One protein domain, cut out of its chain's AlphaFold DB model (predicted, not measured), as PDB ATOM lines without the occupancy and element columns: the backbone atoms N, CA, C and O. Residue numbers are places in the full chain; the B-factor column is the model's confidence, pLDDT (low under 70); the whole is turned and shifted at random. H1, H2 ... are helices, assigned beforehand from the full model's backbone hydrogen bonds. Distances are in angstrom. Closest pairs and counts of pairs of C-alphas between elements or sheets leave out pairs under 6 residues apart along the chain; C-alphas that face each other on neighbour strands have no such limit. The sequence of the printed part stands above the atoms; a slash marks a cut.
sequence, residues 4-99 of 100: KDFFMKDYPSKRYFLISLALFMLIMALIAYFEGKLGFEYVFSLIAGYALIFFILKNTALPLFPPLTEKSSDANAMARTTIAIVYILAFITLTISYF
ATOM      1  N   LYS A   4      -1.283 -17.066  45.926       81.69
ATOM      2  CA  LYS A   4      -1.066 -16.620  44.553       81.69
ATOM      3  C   LYS A   4       0.128 -17.321  43.903       81.69
ATOM      4  O   LYS A   4       0.003 -17.822  42.786       81.69
ATOM      5  N   ASP A   5       1.239 -17.441  44.636       82.94
ATOM      6  CA  ASP A   5       2.402 -18.219  44.195       82.94
ATOM      7  C   ASP A   5       2.011 -19.672  43.915       82.94
ATOM      8  O   ASP A   5       2.379 -20.204  42.869       82.94
ATOM      9  N   PHE A   6       1.236 -20.298  44.813       84.06
ATOM     10  CA  PHE A   6       0.794 -21.690  44.675       84.06
ATOM     11  C   PHE A   6       0.089 -21.958  43.345       84.06
ATOM     12  O   PHE A   6       0.384 -22.964  42.695       84.06
ATOM     13  N   PHE A   7      -0.794 -21.066  42.895       83.38
ATOM     14  CA  PHE A   7      -1.452 -21.225  41.597       83.38
ATOM     15  C   PHE A   7      -0.527 -20.883  40.428       83.38
ATOM     16  O   PHE A   7      -0.469 -21.660  39.474       83.38
ATOM     17  N   MET A   8       0.220 -19.781  40.502       82.38
ATOM     18  CA  MET A   8       1.031 -19.291  39.381       82.38
ATOM     19  C   MET A   8       2.238 -20.180  39.054       82.38
ATOM     20  O   MET A   8       2.562 -20.358  37.882       82.38
ATOM     21  N   LYS A   9       2.904 -20.756  40.059       85.12
ATOM     22  CA  LYS A   9       4.096 -21.597  39.861       85.12
ATOM     23  C   LYS A   9       3.723 -23.069  39.809       85.12
ATOM     24  O   LYS A   9       2.808 -23.513  40.501       85.12
ATOM     25  N   ASP A  10       4.435 -23.862  39.016       79.94
ATOM     26  CA  ASP A  10       4.168 -25.298  38.927       79.94
ATOM     27  C   ASP A  10       4.854 -26.087  40.052       79.94
ATOM     28  O   ASP A  10       5.924 -26.665  39.879       79.94
ATOM     29  N   TYR A  11       4.233 -26.090  41.231       84.94
ATOM     30  CA  TYR A  11       4.757 -26.807  42.389       84.94
ATOM     31  C   TYR A  11       4.595 -28.334  42.283       84.94
ATOM     32  O   TYR A  11       3.527 -28.811  41.882       84.94
ATOM     33  N   PRO A  12       5.588 -29.120  42.754       86.94
ATOM     34  CA  PRO A  12       5.482 -30.577  42.845       86.94
ATOM     35  C   PRO A  12       4.269 -31.045  43.653       86.94
ATOM     36  O   PRO A  12       3.620 -32.013  43.273       86.94
ATOM     37  N   SER A  13       3.900 -30.324  44.717       86.88
ATOM     38  CA  SER A  13       2.727 -30.639  45.544       86.88
ATOM     39  C   SER A  13       1.425 -30.685  44.738       86.88
ATOM     40  O   SER A  13       0.620 -31.587  44.948       86.88
ATOM     41  N   LYS A  14       1.240 -29.784  43.760       88.81
ATOM     42  CA  LYS A  14       0.074 -29.805  42.861       88.81
ATOM     43  C   LYS A  14       0.055 -31.055  41.996       88.81
ATOM     44  O   LYS A  14      -0.998 -31.651  41.800       88.81
ATOM     45  N   ARG A  15       1.223 -31.451  41.483       88.69
ATOM     46  CA  ARG A  15       1.367 -32.654  40.657       88.69
ATOM     47  C   ARG A  15       1.060 -33.907  41.473       88.69
ATOM     48  O   ARG A  15       0.251 -34.711  41.031       88.69
ATOM     49  N   TYR A  16       1.634 -34.036  42.669       92.12
ATOM     50  CA  TYR A  16       1.359 -35.173  43.548       92.12
ATOM     51  C   TYR A  16      -0.108 -35.236  43.956       92.12
ATOM     52  O   TYR A  16      -0.704 -36.298  43.845       92.12
ATOM     53  N   PHE A  17      -0.721 -34.105  44.317       91.00
ATOM     54  CA  PHE A  17      -2.149 -34.057  44.622       91.00
ATOM     55  C   PHE A  17      -3.013 -34.528  43.441       91.00
ATOM     56  O   PHE A  17      -3.891 -35.370  43.613       91.00
ATOM     57  N   LEU A  18      -2.733 -34.038  42.230       91.69
ATOM     58  CA  LEU A  18      -3.444 -34.443  41.015       91.69
ATOM     59  C   LEU A  18      -3.247 -35.928  40.680       91.69
ATOM     60  O   LEU A  18      -4.182 -36.565  40.204       91.69
ATOM     61  N   ILE A  19      -2.061 -36.487  40.925       93.50
ATOM     62  CA  ILE A  19      -1.797 -37.922  40.741       93.50
ATOM     63  C   ILE A  19      -2.557 -38.741  41.789       93.50
ATOM     64  O   ILE A  19      -3.221 -39.710  41.434       93.50
ATOM     65  N   SER A  20      -2.512 -38.342  43.062       93.19
ATOM     66  CA  SER A  20      -3.246 -39.011  44.141       93.19
ATOM     67  C   SER A  20      -4.753 -39.004  43.890       93.19
ATOM     68  O   SER A  20      -5.401 -40.033  44.059       93.19
ATOM     69  N   LEU A  21      -5.302 -37.879  43.423       91.12
ATOM     70  CA  LEU A  21      -6.714 -37.780  43.061       91.12
ATOM     71  C   LEU A  21      -7.057 -38.686  41.868       91.12
ATOM     72  O   LEU A  21      -8.077 -39.366  41.897       91.12
ATOM     73  N   ALA A  22      -6.195 -38.749  40.848       91.50
ATOM     74  CA  ALA A  22      -6.378 -39.651  39.709       91.50
ATOM     75  C   ALA A  22      -6.370 -41.130  40.115       91.50
ATOM     76  O   ALA A  22      -7.234 -41.892  39.683       91.50
ATOM     77  N   LEU A  23      -5.435 -41.523  40.981       93.88
ATOM     78  CA  LEU A  23      -5.366 -42.880  41.524       93.88
ATOM     79  C   LEU A  23      -6.607 -43.221  42.349       93.88
ATOM     80  O   LEU A  23      -7.162 -44.305  42.189       93.88
ATOM     81  N   PHE A  24      -7.076 -42.291  43.184       90.50
ATOM     82  CA  PHE A  24      -8.308 -42.466  43.950       90.50
ATOM     83  C   PHE A  24      -9.508 -42.738  43.034       90.50
ATOM     84  O   PHE A  24     -10.216 -43.724  43.229       90.50
ATOM     85  N   MET A  25      -9.699 -41.929  41.987       89.94
ATOM     86  CA  MET A  25     -10.775 -42.155  41.016       89.94
ATOM     87  C   MET A  25     -10.658 -43.497  40.300       89.94
ATOM     88  O   MET A  25     -11.672 -44.151  40.080       89.94
ATOM     89  N   LEU A  26      -9.441 -43.901  39.924       90.38
ATOM     90  CA  LEU A  26      -9.207 -45.180  39.257       90.38
ATOM     91  C   LEU A  26      -9.619 -46.347  40.160       90.38
ATOM     92  O   LEU A  26     -10.309 -47.253  39.702       90.38
ATOM     93  N   ILE A  27      -9.239 -46.302  41.440       90.88
ATOM     94  CA  ILE A  27      -9.638 -47.309  42.430       90.88
ATOM     95  C   ILE A  27     -11.164 -47.355  42.542       90.88
ATOM     96  O   ILE A  27     -11.743 -48.431  42.438       90.88
ATOM     97  N   MET A  28     -11.820 -46.199  42.677       87.38
ATOM     98  CA  MET A  28     -13.281 -46.141  42.760       87.38
ATOM     99  C   MET A  28     -13.928 -46.694  41.484       87.38
ATOM    100  O   MET A  28     -14.779 -47.569  41.559       87.38
ATOM    101  N   ALA A  29     -13.484 -46.287  40.294       86.94
ATOM    102  CA  ALA A  29     -13.988 -46.829  39.031       86.94
ATOM    103  C   ALA A  29     -13.836 -48.358  38.929       86.94
ATOM    104  O   ALA A  29     -14.763 -49.033  38.487       86.94
ATOM    105  N   LEU A  30     -12.709 -48.917  39.379       89.00
ATOM    106  CA  LEU A  30     -12.514 -50.368  39.421       89.00
ATOM    107  C   LEU A  30     -13.503 -51.052  40.370       89.00
ATOM    108  O   LEU A  30     -14.080 -52.071  39.999       89.00
ATOM    109  N   ILE A  31     -13.752 -50.487  41.554       87.06
ATOM    110  CA  ILE A  31     -14.753 -51.028  42.488       87.06
ATOM    111  C   ILE A  31     -16.143 -51.022  41.829       87.06
ATOM    112  O   ILE A  31     -16.814 -52.051  41.829       87.06
ATOM    113  N   ALA A  32     -16.549 -49.920  41.182       86.31
ATOM    114  CA  ALA A  32     -17.857 -49.839  40.510       86.31
ATOM    115  C   ALA A  32     -17.983 -50.857  39.374       86.31
ATOM    116  O   ALA A  32     -19.057 -51.418  39.162       86.31
ATOM    117  N   TYR A  33     -16.889 -51.097  38.649       86.50
ATOM    118  CA  TYR A  33     -16.833 -52.119  37.612       86.50
ATOM    119  C   TYR A  33     -17.095 -53.515  38.177       86.50
ATOM    120  O   TYR A  33     -17.951 -54.229  37.655       86.50
ATOM    121  N   PHE A  34     -16.421 -53.888  39.268       85.88
ATOM    122  CA  PHE A  34     -16.614 -55.199  39.892       85.88
ATOM    123  C   PHE A  34     -17.991 -55.367  40.546       85.88
ATOM    124  O   PHE A  34     -18.525 -56.472  40.540       85.88
ATOM    125  N   GLU A  35     -18.600 -54.291  41.047       86.56
ATOM    126  CA  GLU A  35     -19.977 -54.315  41.565       86.56
ATOM    127  C   GLU A  35     -21.051 -54.303  40.462       86.56
ATOM    128  O   GLU A  35     -22.243 -54.329  40.763       86.56
ATOM    129  N   GLY A  36     -20.663 -54.242  39.181       82.69
ATOM    130  CA  GLY A  36     -21.603 -54.145  38.058       82.69
ATOM    131  C   GLY A  36     -22.365 -52.816  38.009       82.69
ATOM    132  O   GLY A  36     -23.344 -52.688  37.278       82.69
ATOM    133  N   LYS A  37     -21.912 -51.819  38.774       79.56
ATOM    134  CA  LYS A  37     -22.511 -50.486  38.868       79.56
ATOM    135  C   LYS A  37     -21.885 -49.498  37.886       79.56
ATOM    136  O   LYS A  37     -22.244 -48.339  37.919       79.56
ATOM    137  N   LEU A  38     -20.935 -49.885  37.032       80.75
ATOM    138  CA  LEU A  38     -20.211 -48.923  36.194       80.75
ATOM    139  C   LEU A  38     -21.064 -48.384  35.031       80.75
ATOM    140  O   LEU A  38     -21.127 -48.979  33.956       80.75
ATOM    141  N   GLY A  39     -21.676 -47.217  35.226       82.00
ATOM    142  CA  GLY A  39     -22.333 -46.464  34.157       82.00
ATOM    143  C   GLY A  39     -21.367 -45.572  33.368       82.00
ATOM    144  O   GLY A  39     -20.426 -45.003  33.924       82.00
ATOM    145  N   PHE A  40     -21.639 -45.372  32.073       82.38
ATOM    146  CA  PHE A  40     -20.925 -44.378  31.252       82.38
ATOM    147  C   PHE A  40     -20.983 -42.974  31.877       82.38
ATOM    148  O   PHE A  40     -19.981 -42.263  31.912       82.38
ATOM    149  N   GLU A  41     -22.140 -42.609  32.432       84.31
ATOM    150  CA  GLU A  41     -22.375 -41.340  33.130       84.31
ATOM    151  C   GLU A  41     -21.412 -41.138  34.306       84.31
ATOM    152  O   GLU A  41     -20.897 -40.038  34.513       84.31
ATOM    153  N   TYR A  42     -21.114 -42.212  35.039       84.19
ATOM    154  CA  TYR A  42     -20.195 -42.183  36.170       84.19
ATOM    155  C   TYR A  42     -18.747 -41.981  35.710       84.19
ATOM    156  O   TYR A  42     -18.064 -41.081  36.198       84.19
ATOM    157  N   VAL A  43     -18.297 -42.733  34.701       85.25
ATOM    158  CA  VAL A  43     -16.945 -42.575  34.127       85.25
ATOM    159  C   VAL A  43     -16.755 -41.174  33.540       85.25
ATOM    160  O   VAL A  43     -15.736 -40.528  33.793       85.25
ATOM    161  N   PHE A  44     -17.745 -40.674  32.798       86.56
ATOM    162  CA  PHE A  44     -17.712 -39.323  32.250       86.56
ATOM    163  C   PHE A  44     -17.641 -38.266  33.357       86.56
ATOM    164  O   PHE A  44     -16.821 -37.349  33.278       86.56
ATOM    165  N   SER A  45     -18.435 -38.424  34.421       86.69
ATOM    166  CA  SER A  45     -18.427 -37.522  35.579       86.69
ATOM    167  C   SER A  45     -17.074 -37.508  36.293       86.69
ATOM    168  O   SER A  45     -16.598 -36.431  36.656       86.69
ATOM    169  N   LEU A  46     -16.413 -38.666  36.433       88.56
ATOM    170  CA  LEU A  46     -15.061 -38.753  36.994       88.56
ATOM    171  C   LEU A  46     -14.044 -37.967  36.158       88.56
ATOM    172  O   LEU A  46     -13.296 -37.144  36.690       88.56
ATOM    173  N   ILE A  47     -14.047 -38.173  34.838       89.62
ATOM    174  CA  ILE A  47     -13.126 -37.493  33.915       89.62
ATOM    175  C   ILE A  47     -13.374 -35.978  33.920       89.62
ATOM    176  O   ILE A  47     -12.428 -35.195  34.049       89.62
ATOM    177  N   ALA A  48     -14.636 -35.556  33.809       90.12
ATOM    178  CA  ALA A  48     -15.013 -34.147  33.787       90.12
ATOM    179  C   ALA A  48     -14.675 -33.444  35.113       90.12
ATOM    180  O   ALA A  48     -14.083 -32.361  35.108       90.12
ATOM    181  N   GLY A  49     -14.991 -34.075  36.249       89.88
ATOM    182  CA  GLY A  49     -14.680 -33.546  37.577       89.88
ATOM    183  C   GLY A  49     -13.177 -33.375  37.798       89.88
ATOM    184  O   GLY A  49     -12.727 -32.315  38.242       89.88
ATOM    185  N   TYR A  50     -12.381 -34.363  37.390       91.06
ATOM    186  CA  TYR A  50     -10.925 -34.266  37.449       91.06
ATOM    187  C   TYR A  50     -10.358 -33.149  36.577       91.06
ATOM    188  O   TYR A  50      -9.521 -32.371  37.040       91.06
ATOM    189  N   ALA A  51     -10.813 -33.049  35.324       90.88
ATOM    190  CA  ALA A  51     -10.342 -32.031  34.390       90.88
ATOM    191  C   ALA A  51     -10.599 -30.616  34.930       90.88
ATOM    192  O   ALA A  51      -9.722 -29.754  34.861       90.88
ATOM    193  N   LEU A  52     -11.762 -30.389  35.548       89.38
ATOM    194  CA  LEU A  52     -12.083 -29.113  36.189       89.38
ATOM    195  C   LEU A  52     -11.110 -28.782  37.330       89.38
ATOM    196  O   LEU A  52     -10.546 -27.685  37.355       89.38
ATOM    197  N   ILE A  53     -10.845 -29.735  38.227       90.75
ATOM    198  CA  ILE A  53      -9.882 -29.558  39.329       90.75
ATOM    199  C   ILE A  53      -8.474 -29.286  38.777       90.75
ATOM    200  O   ILE A  53      -7.778 -28.383  39.256       90.75
ATOM    201  N   PHE A  54      -8.069 -30.006  37.728       90.94
ATOM    202  CA  PHE A  54      -6.802 -29.799  37.034       90.94
ATOM    203  C   PHE A  54      -6.667 -28.367  36.500       90.94
ATOM    204  O   PHE A  54      -5.680 -27.692  36.805       90.94
ATOM    205  N   PHE A  55      -7.664 -27.867  35.764       89.50
ATOM    206  CA  PHE A  55      -7.627 -26.514  35.200       89.50
ATOM    207  C   PHE A  55      -7.594 -25.426  36.276       89.50
ATOM    208  O   PHE A  55      -6.868 -24.430  36.136       89.50
ATOM    209  N   ILE A  56      -8.326 -25.621  37.378       87.50
ATOM    210  CA  ILE A  56      -8.313 -24.698  38.514       87.50
ATOM    211  C   ILE A  56      -6.911 -24.648  39.140       87.50
ATOM    212  O   ILE A  56      -6.361 -23.552  39.287       87.50
ATOM    213  N   LEU A  57      -6.301 -25.802  39.438       87.94
ATOM    214  CA  LEU A  57      -4.981 -25.892  40.082       87.94
ATOM    215  C   LEU A  57      -3.818 -25.448  39.182       87.94
ATOM    216  O   LEU A  57      -2.823 -24.896  39.666       87.94
ATOM    217  N   LYS A  58      -3.930 -25.656  37.867       88.62
ATOM    218  CA  LYS A  58      -2.920 -25.243  36.878       88.62
ATOM    219  C   LYS A  58      -3.033 -23.784  36.447       88.62
ATOM    220  O   LYS A  58      -2.351 -23.382  35.512       88.62
ATOM    221  N   ASN A  59      -3.861 -22.989  37.124       85.44
ATOM    222  CA  ASN A  59      -4.062 -21.578  36.802       85.44
ATOM    223  C   ASN A  59      -4.511 -21.350  35.343       85.44
ATOM    224  O   ASN A  59      -4.203 -20.323  34.744       85.44
ATOM    225  N   THR A  60      -5.233 -22.316  34.763       83.75
ATOM    226  CA  THR A  60      -5.676 -22.242  33.364       83.75
ATOM    227  C   THR A  60      -6.736 -21.153  33.218       83.75
ATOM    228  O   THR A  60      -7.510 -20.911  34.149       83.75
ATOM    229  N   ALA A  61      -6.769 -20.484  32.067       79.12
ATOM    230  CA  ALA A  61      -7.838 -19.550  31.746       79.12
ATOM    231  C   ALA A  61      -9.153 -20.324  31.588       79.12
ATOM    232  O   ALA A  61      -9.284 -21.155  30.692       79.12
ATOM    233  N   LEU A  62     -10.107 -20.065  32.475       75.06
ATOM    234  CA  LEU A  62     -11.461 -20.598  32.387       75.06
ATOM    235  C   LEU A  62     -12.414 -19.430  32.101       75.06
ATOM    236  O   LEU A  62     -12.168 -18.333  32.599       75.06
ATOM    237  N   PRO A  63     -13.523 -19.636  31.364       70.69
ATOM    238  CA  PRO A  63     -14.485 -18.566  31.078       70.69
ATOM    239  C   PRO A  63     -14.992 -17.859  32.342       70.69
ATOM    240  O   PRO A  63     -15.227 -16.657  32.336       70.69
ATOM    241  N   LEU A  64     -15.114 -18.611  33.439       68.19
ATOM    242  CA  LEU A  64     -15.561 -18.112  34.737       68.19
ATOM    243  C   LEU A  64     -14.440 -17.463  35.566       68.19
ATOM    244  O   LEU A  64     -14.736 -16.669  36.454       68.19
ATOM    245  N   PHE A  65     -13.164 -17.782  35.297       72.00
ATOM    246  CA  PHE A  65     -12.028 -17.323  36.105       72.00
ATOM    247  C   PHE A  65     -10.809 -16.999  35.232       72.00
ATOM    248  O   PHE A  65     -10.171 -17.918  34.699       72.00
ATOM    249  N   PRO A  66     -10.426 -15.712  35.123       76.62
ATOM    250  CA  PRO A  66      -9.203 -15.347  34.431       76.62
ATOM    251  C   PRO A  66      -7.976 -15.947  35.144       76.62
ATOM    252  O   PRO A  66      -8.002 -16.185  36.359       76.62
ATOM    253  N   PRO A  67      -6.885 -16.216  34.409       83.94
ATOM    254  CA  PRO A  67      -5.649 -16.699  35.007       83.94
ATOM    255  C   PRO A  67      -5.100 -15.667  36.001       83.94
ATOM    256  O   PRO A  67      -5.141 -14.460  35.758       83.94
ATOM    257  N   LEU A  68      -4.565 -16.145  37.124       85.12
ATOM    258  CA  LEU A  68      -3.879 -15.295  38.090       85.12
ATOM    259  C   LEU A  68      -2.555 -14.822  37.488       85.12
ATOM    260  O   LEU A  68      -1.773 -15.609  36.957       85.12
ATOM    261  N   THR A  69      -2.323 -13.526  37.604       84.69
ATOM    262  CA  THR A  69      -1.135 -12.791  37.167       84.69
ATOM    263  C   THR A  69      -0.543 -12.033  38.351       84.69
ATOM    264  O   THR A  69      -1.200 -11.856  39.376       84.69
ATOM    265  N   GLU A  70       0.668 -11.494  38.214       82.31
ATOM    266  CA  GLU A  70       1.301 -10.691  39.272       82.31
ATOM    267  C   GLU A  70       0.477  -9.463  39.686       82.31
ATOM    268  O   GLU A  70       0.557  -9.034  40.833       82.31
ATOM    269  N   LYS A  71      -0.395  -8.950  38.812       83.81
ATOM    270  CA  LYS A  71      -1.301  -7.827  39.111       83.81
ATOM    271  C   LYS A  71      -2.635  -8.251  39.736       83.81
ATOM    272  O   LYS A  71      -3.427  -7.398  40.117       83.81
ATOM    273  N   SER A  72      -2.909  -9.554  39.825       83.62
ATOM    274  CA  SER A  72      -4.162 -10.063  40.395       83.62
ATOM    275  C   SER A  72      -4.247  -9.773  41.890       83.62
ATOM    276  O   SER A  72      -3.253  -9.939  42.599       83.62
ATOM    277  N   SER A  73      -5.428  -9.377  42.365       85.19
ATOM    278  CA  SER A  73      -5.684  -9.166  43.790       85.19
ATOM    279  C   SER A  73      -5.645 -10.485  44.566       85.19
ATOM    280  O   SER A  73      -5.932 -11.557  44.020       85.19
ATOM    281  N   ASP A  74      -5.346 -10.408  45.862       83.75
ATOM    282  CA  ASP A  74      -5.393 -11.578  46.746       83.75
ATOM    283  C   ASP A  74      -6.812 -12.149  46.867       83.75
ATOM    284  O   ASP A  74      -6.983 -13.360  47.000       83.75
ATOM    285  N   ALA A  75      -7.841 -11.308  46.705       85.00
ATOM    286  CA  ALA A  75      -9.236 -11.735  46.637       85.00
ATOM    287  C   ALA A  75      -9.491 -12.721  45.481       85.00
ATOM    288  O   ALA A  75     -10.187 -13.716  45.668       85.00
ATOM    289  N   ASN A  76      -8.872 -12.512  44.312       86.75
ATOM    290  CA  ASN A  76      -9.003 -13.434  43.179       86.75
ATOM    291  C   ASN A  76      -8.324 -14.780  43.466       86.75
ATOM    292  O   ASN A  76      -8.847 -15.837  43.106       86.75
ATOM    293  N   ALA A  77      -7.165 -14.755  44.134       86.06
ATOM    294  CA  ALA A  77      -6.467 -15.970  44.547       86.06
ATOM    295  C   ALA A  77      -7.274 -16.746  45.604       86.06
ATOM    296  O   ALA A  77      -7.387 -17.972  45.530       86.06
ATOM    297  N   MET A  78      -7.893 -16.031  46.546       87.06
ATOM    298  CA  MET A  78      -8.767 -16.612  47.559       87.06
ATOM    299  C   MET A  78     -10.027 -17.220  46.934       87.06
ATOM    300  O   MET A  78     -10.326 -18.378  47.206       87.06
ATOM    301  N   ALA A  79     -10.695 -16.510  46.020       87.56
ATOM    302  CA  ALA A  79     -11.852 -17.032  45.293       87.56
ATOM    303  C   ALA A  79     -11.512 -18.337  44.557       87.56
ATOM    304  O   ALA A  79     -12.200 -19.345  44.728       87.56
ATOM    305  N   ARG A  80     -10.396 -18.359  43.811       88.31
ATOM    306  CA  ARG A  80      -9.927 -19.560  43.103       88.31
ATOM    307  C   ARG A  80      -9.648 -20.727  44.054       88.31
ATOM    308  O   ARG A  80      -9.948 -21.870  43.718       88.31
ATOM    309  N   THR A  81      -9.121 -20.440  45.244       88.62
ATOM    310  CA  THR A  81      -8.898 -21.438  46.302       88.62
ATOM    311  C   THR A  81     -10.211 -22.007  46.819       88.62
ATOM    312  O   THR A  81     -10.365 -23.225  46.863       88.62
ATOM    313  N   THR A  82     -11.168 -21.146  47.165       89.31
ATOM    314  CA  THR A  82     -12.487 -21.564  47.653       89.31
ATOM    315  C   THR A  82     -13.174 -22.469  46.641       89.31
ATOM    316  O   THR A  82     -13.677 -23.528  47.000       89.31
ATOM    317  N   ILE A  83     -13.123 -22.104  45.362       88.44
ATOM    318  CA  ILE A  83     -13.709 -22.904  44.286       88.44
ATOM    319  C   ILE A  83     -12.997 -24.248  44.157       88.44
ATOM    320  O   ILE A  83     -13.668 -25.271  44.079       88.44
ATOM    321  N   ALA A  84     -11.660 -24.273  44.187       89.56
ATOM    322  CA  ALA A  84     -10.909 -25.527  44.156       89.56
ATOM    323  C   ALA A  84     -11.368 -26.475  45.275       89.56
ATOM    324  O   ALA A  84     -11.662 -27.637  45.008       89.56
ATOM    325  N   ILE A  85     -11.487 -25.963  46.503       90.62
ATOM    326  CA  ILE A  85     -11.931 -26.737  47.667       90.62
ATOM    327  C   ILE A  85     -13.364 -27.239  47.475       90.62
ATOM    328  O   ILE A  85     -13.614 -28.427  47.653       90.62
ATOM    329  N   VAL A  86     -14.292 -26.365  47.074       91.81
ATOM    330  CA  VAL A  86     -15.700 -26.732  46.848       91.81
ATOM    331  C   VAL A  86     -15.819 -27.823  45.785       91.81
ATOM    332  O   VAL A  86     -16.522 -28.804  46.006       91.81
ATOM    333  N   TYR A  87     -15.097 -27.702  44.668       89.88
ATOM    334  CA  TYR A  87     -15.105 -28.716  43.612       89.88
ATOM    335  C   TYR A  87     -14.495 -30.037  44.072       89.88
ATOM    336  O   TYR A  87     -15.063 -31.084  43.784       89.88
ATOM    337  N   ILE A  88     -13.375 -30.009  44.801       90.81
ATOM    338  CA  ILE A  88     -12.756 -31.225  45.346       90.81
ATOM    339  C   ILE A  88     -13.727 -31.935  46.296       90.81
ATOM    340  O   ILE A  88     -13.920 -33.141  46.172       90.81
ATOM    341  N   LEU A  89     -14.364 -31.199  47.211       92.19
ATOM    342  CA  LEU A  89     -15.325 -31.770  48.156       92.19
ATOM    343  C   LEU A  89     -16.548 -32.340  47.440       92.19
ATOM    344  O   LEU A  89     -16.876 -33.502  47.651       92.19
ATOM    345  N   ALA A  90     -17.173 -31.565  46.550       89.75
ATOM    346  CA  ALA A  90     -18.321 -32.023  45.770       89.75
ATOM    347  C   ALA A  90     -17.979 -33.273  44.948       89.75
ATOM    348  O   ALA A  90     -18.766 -34.216  44.891       89.75
ATOM    349  N   PHE A  91     -16.785 -33.308  44.358       88.69
ATOM    350  CA  PHE A  91     -16.317 -34.436  43.569       88.69
ATOM    351  C   PHE A  91     -16.104 -35.699  44.412       88.69
ATOM    352  O   PHE A  91     -16.557 -36.778  44.026       88.69
ATOM    353  N   ILE A  92     -15.474 -35.572  45.584       87.50
ATOM    354  CA  ILE A  92     -15.306 -36.686  46.527       87.50
ATOM    355  C   ILE A  92     -16.673 -37.187  47.005       87.50
ATOM    356  O   ILE A  92     -16.910 -38.393  46.989       87.50
ATOM    357  N   THR A  93     -17.589 -36.285  47.372       87.81
ATOM    358  CA  THR A  93     -18.948 -36.648  47.793       87.81
ATOM    359  C   THR A  93     -19.685 -37.405  46.695       87.81
ATOM    360  O   THR A  93     -20.171 -38.495  46.962       87.81
ATOM    361  N   LEU A  94     -19.707 -36.894  45.460       84.19
ATOM    362  CA  LEU A  94     -20.335 -37.580  44.323       84.19
ATOM    363  C   LEU A  94     -19.727 -38.965  44.082       84.19
ATOM    364  O   LEU A  94     -20.456 -39.928  43.858       84.19
ATOM    365  N   THR A  95     -18.399 -39.063  44.166       82.81
ATOM    366  CA  THR A  95     -17.685 -40.328  43.975       82.81
ATOM    367  C   THR A  95     -18.081 -41.348  45.039       82.81
ATOM    368  O   THR A  95     -18.309 -42.498  44.698       82.81
ATOM    369  N   ILE A  96     -18.201 -40.951  46.310       82.50
ATOM    370  CA  ILE A  96     -18.588 -41.848  47.413       82.50
ATOM    371  C   ILE A  96     -20.083 -42.187  47.365       82.50
ATOM    372  O   ILE A  96     -20.451 -43.346  47.540       82.50
ATOM    373  N   SER A  97     -20.950 -41.202  47.112       80.69
ATOM    374  CA  SER A  97     -22.407 -41.386  47.051       80.69
ATOM    375  C   SER A  97     -22.852 -42.342  45.950       80.69
ATOM    376  O   SER A  97     -23.946 -42.877  46.040       80.69
ATOM    377  N   TYR A  98     -22.027 -42.570  44.928       73.50
ATOM    378  CA  TYR A  98     -22.301 -43.582  43.911       73.50
ATOM    379  C   TYR A  98     -22.172 -45.027  44.430       73.50
ATOM    380  O   TYR A  98     -22.708 -45.953  43.823       73.50
ATOM    381  N   PHE A  99     -21.440 -45.234  45.529       67.19
ATOM    382  CA  PHE A  99     -21.190 -46.561  46.103       67.19
ATOM    383  C   PHE A  99     -22.111 -46.929  47.257       67.19
ATOM    384  O   PHE A  99     -22.376 -48.120  47.429       67.19
TER     385      PHE A  99
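AT A GLANCE: This is residues 4 to 99 of the 100 residues of an uncharacterized protein of Acinetobacter calcoaceticus (UniProt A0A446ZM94). The longest helix, H4, runs side by side with H3, and H3 runs side by side with H2, in an up-and-down bundle of three long helices whose centres make a triangle with H3 at the corner between H2 and H4. The short helix H1 and the long link of residues 58 to 73 lie at the end of the bundle where H2 and H4 begin and H3 ends. The printed part has 96 residues with four named helices, in the order H1, H2, H3, H4, and no named strand; the class is all helix. It is only just compact, close to loose, with a radius of gyration of the C-alphas of 15.0 A, and its outline is only just a rod, spanning 51 by 25 by 17 A.

IN THESE COORDINATES: Find C-alpha 74 at (-5.393, -11.578, 46.746); from there H4, residues 74 to 97, runs 34.3 A to C-alpha 97 at (-22.407, -41.386, 47.051). H3 is residues 40 to 57, 26.0 A from first to last C-alpha. H2, residues 12 to 34, measures 33.2 A, and its C-alpha 12 is at (5.482, -30.577, 42.845). Look last at H1, residues 4 to 8, which is 6.2 A long.

HOW THE PARTS SIT: Start at H4, which touches H3: their closest C-alphas, those of Ile 56 and Ala 84, are 6.3 A apart. The two run opposite ways at a shallow tilt of 21 degrees and form a helical hairpin. H3 also touches H2, closest at the C-alphas of Met 25 and Leu 46, 6.8 A apart. These two run opposite ways at a shallow tilt of 6 degrees, a second helical hairpin. H2 and H4 are close but not clearly touching, with the C-alphas of Met 28 and Thr 95 closest at 7.4 A; they run the same way at a shallow tilt of 20 degrees. H2, H3 and H4 form a bundle, three helices side by side, and it is up and down, each running against the one before it in the chain. Now look at residues 74 to 77, the part of H4 that only just touches H1, with 3 pairs of C-alphas within 8 A; the closest, those of Lys 4 and Ala 77, are 5.4 A apart. H1 is close to H3 but not clearly touching, with the C-alphas of Phe 7 and Leu 57 closest at 6.0 A. H1 and H2 are only just apart, at 8.3 A. In H1, H2, H3 and H4 every O i to N i+4 pair is within hydrogen-bond range.

THE WHOLE: The two C-alphas farthest apart are those of Gly 36 and Lys 71, 50.6 A. The printed part has no cut. The links H1 to H2 and H2 to H3 are tight, while H3 to H4 is a long link of 16 residues. Check the B-factor column for the model's confidence: the mean pLDDT of the printed part is 85.9, and residues 64 and 99 are under 70.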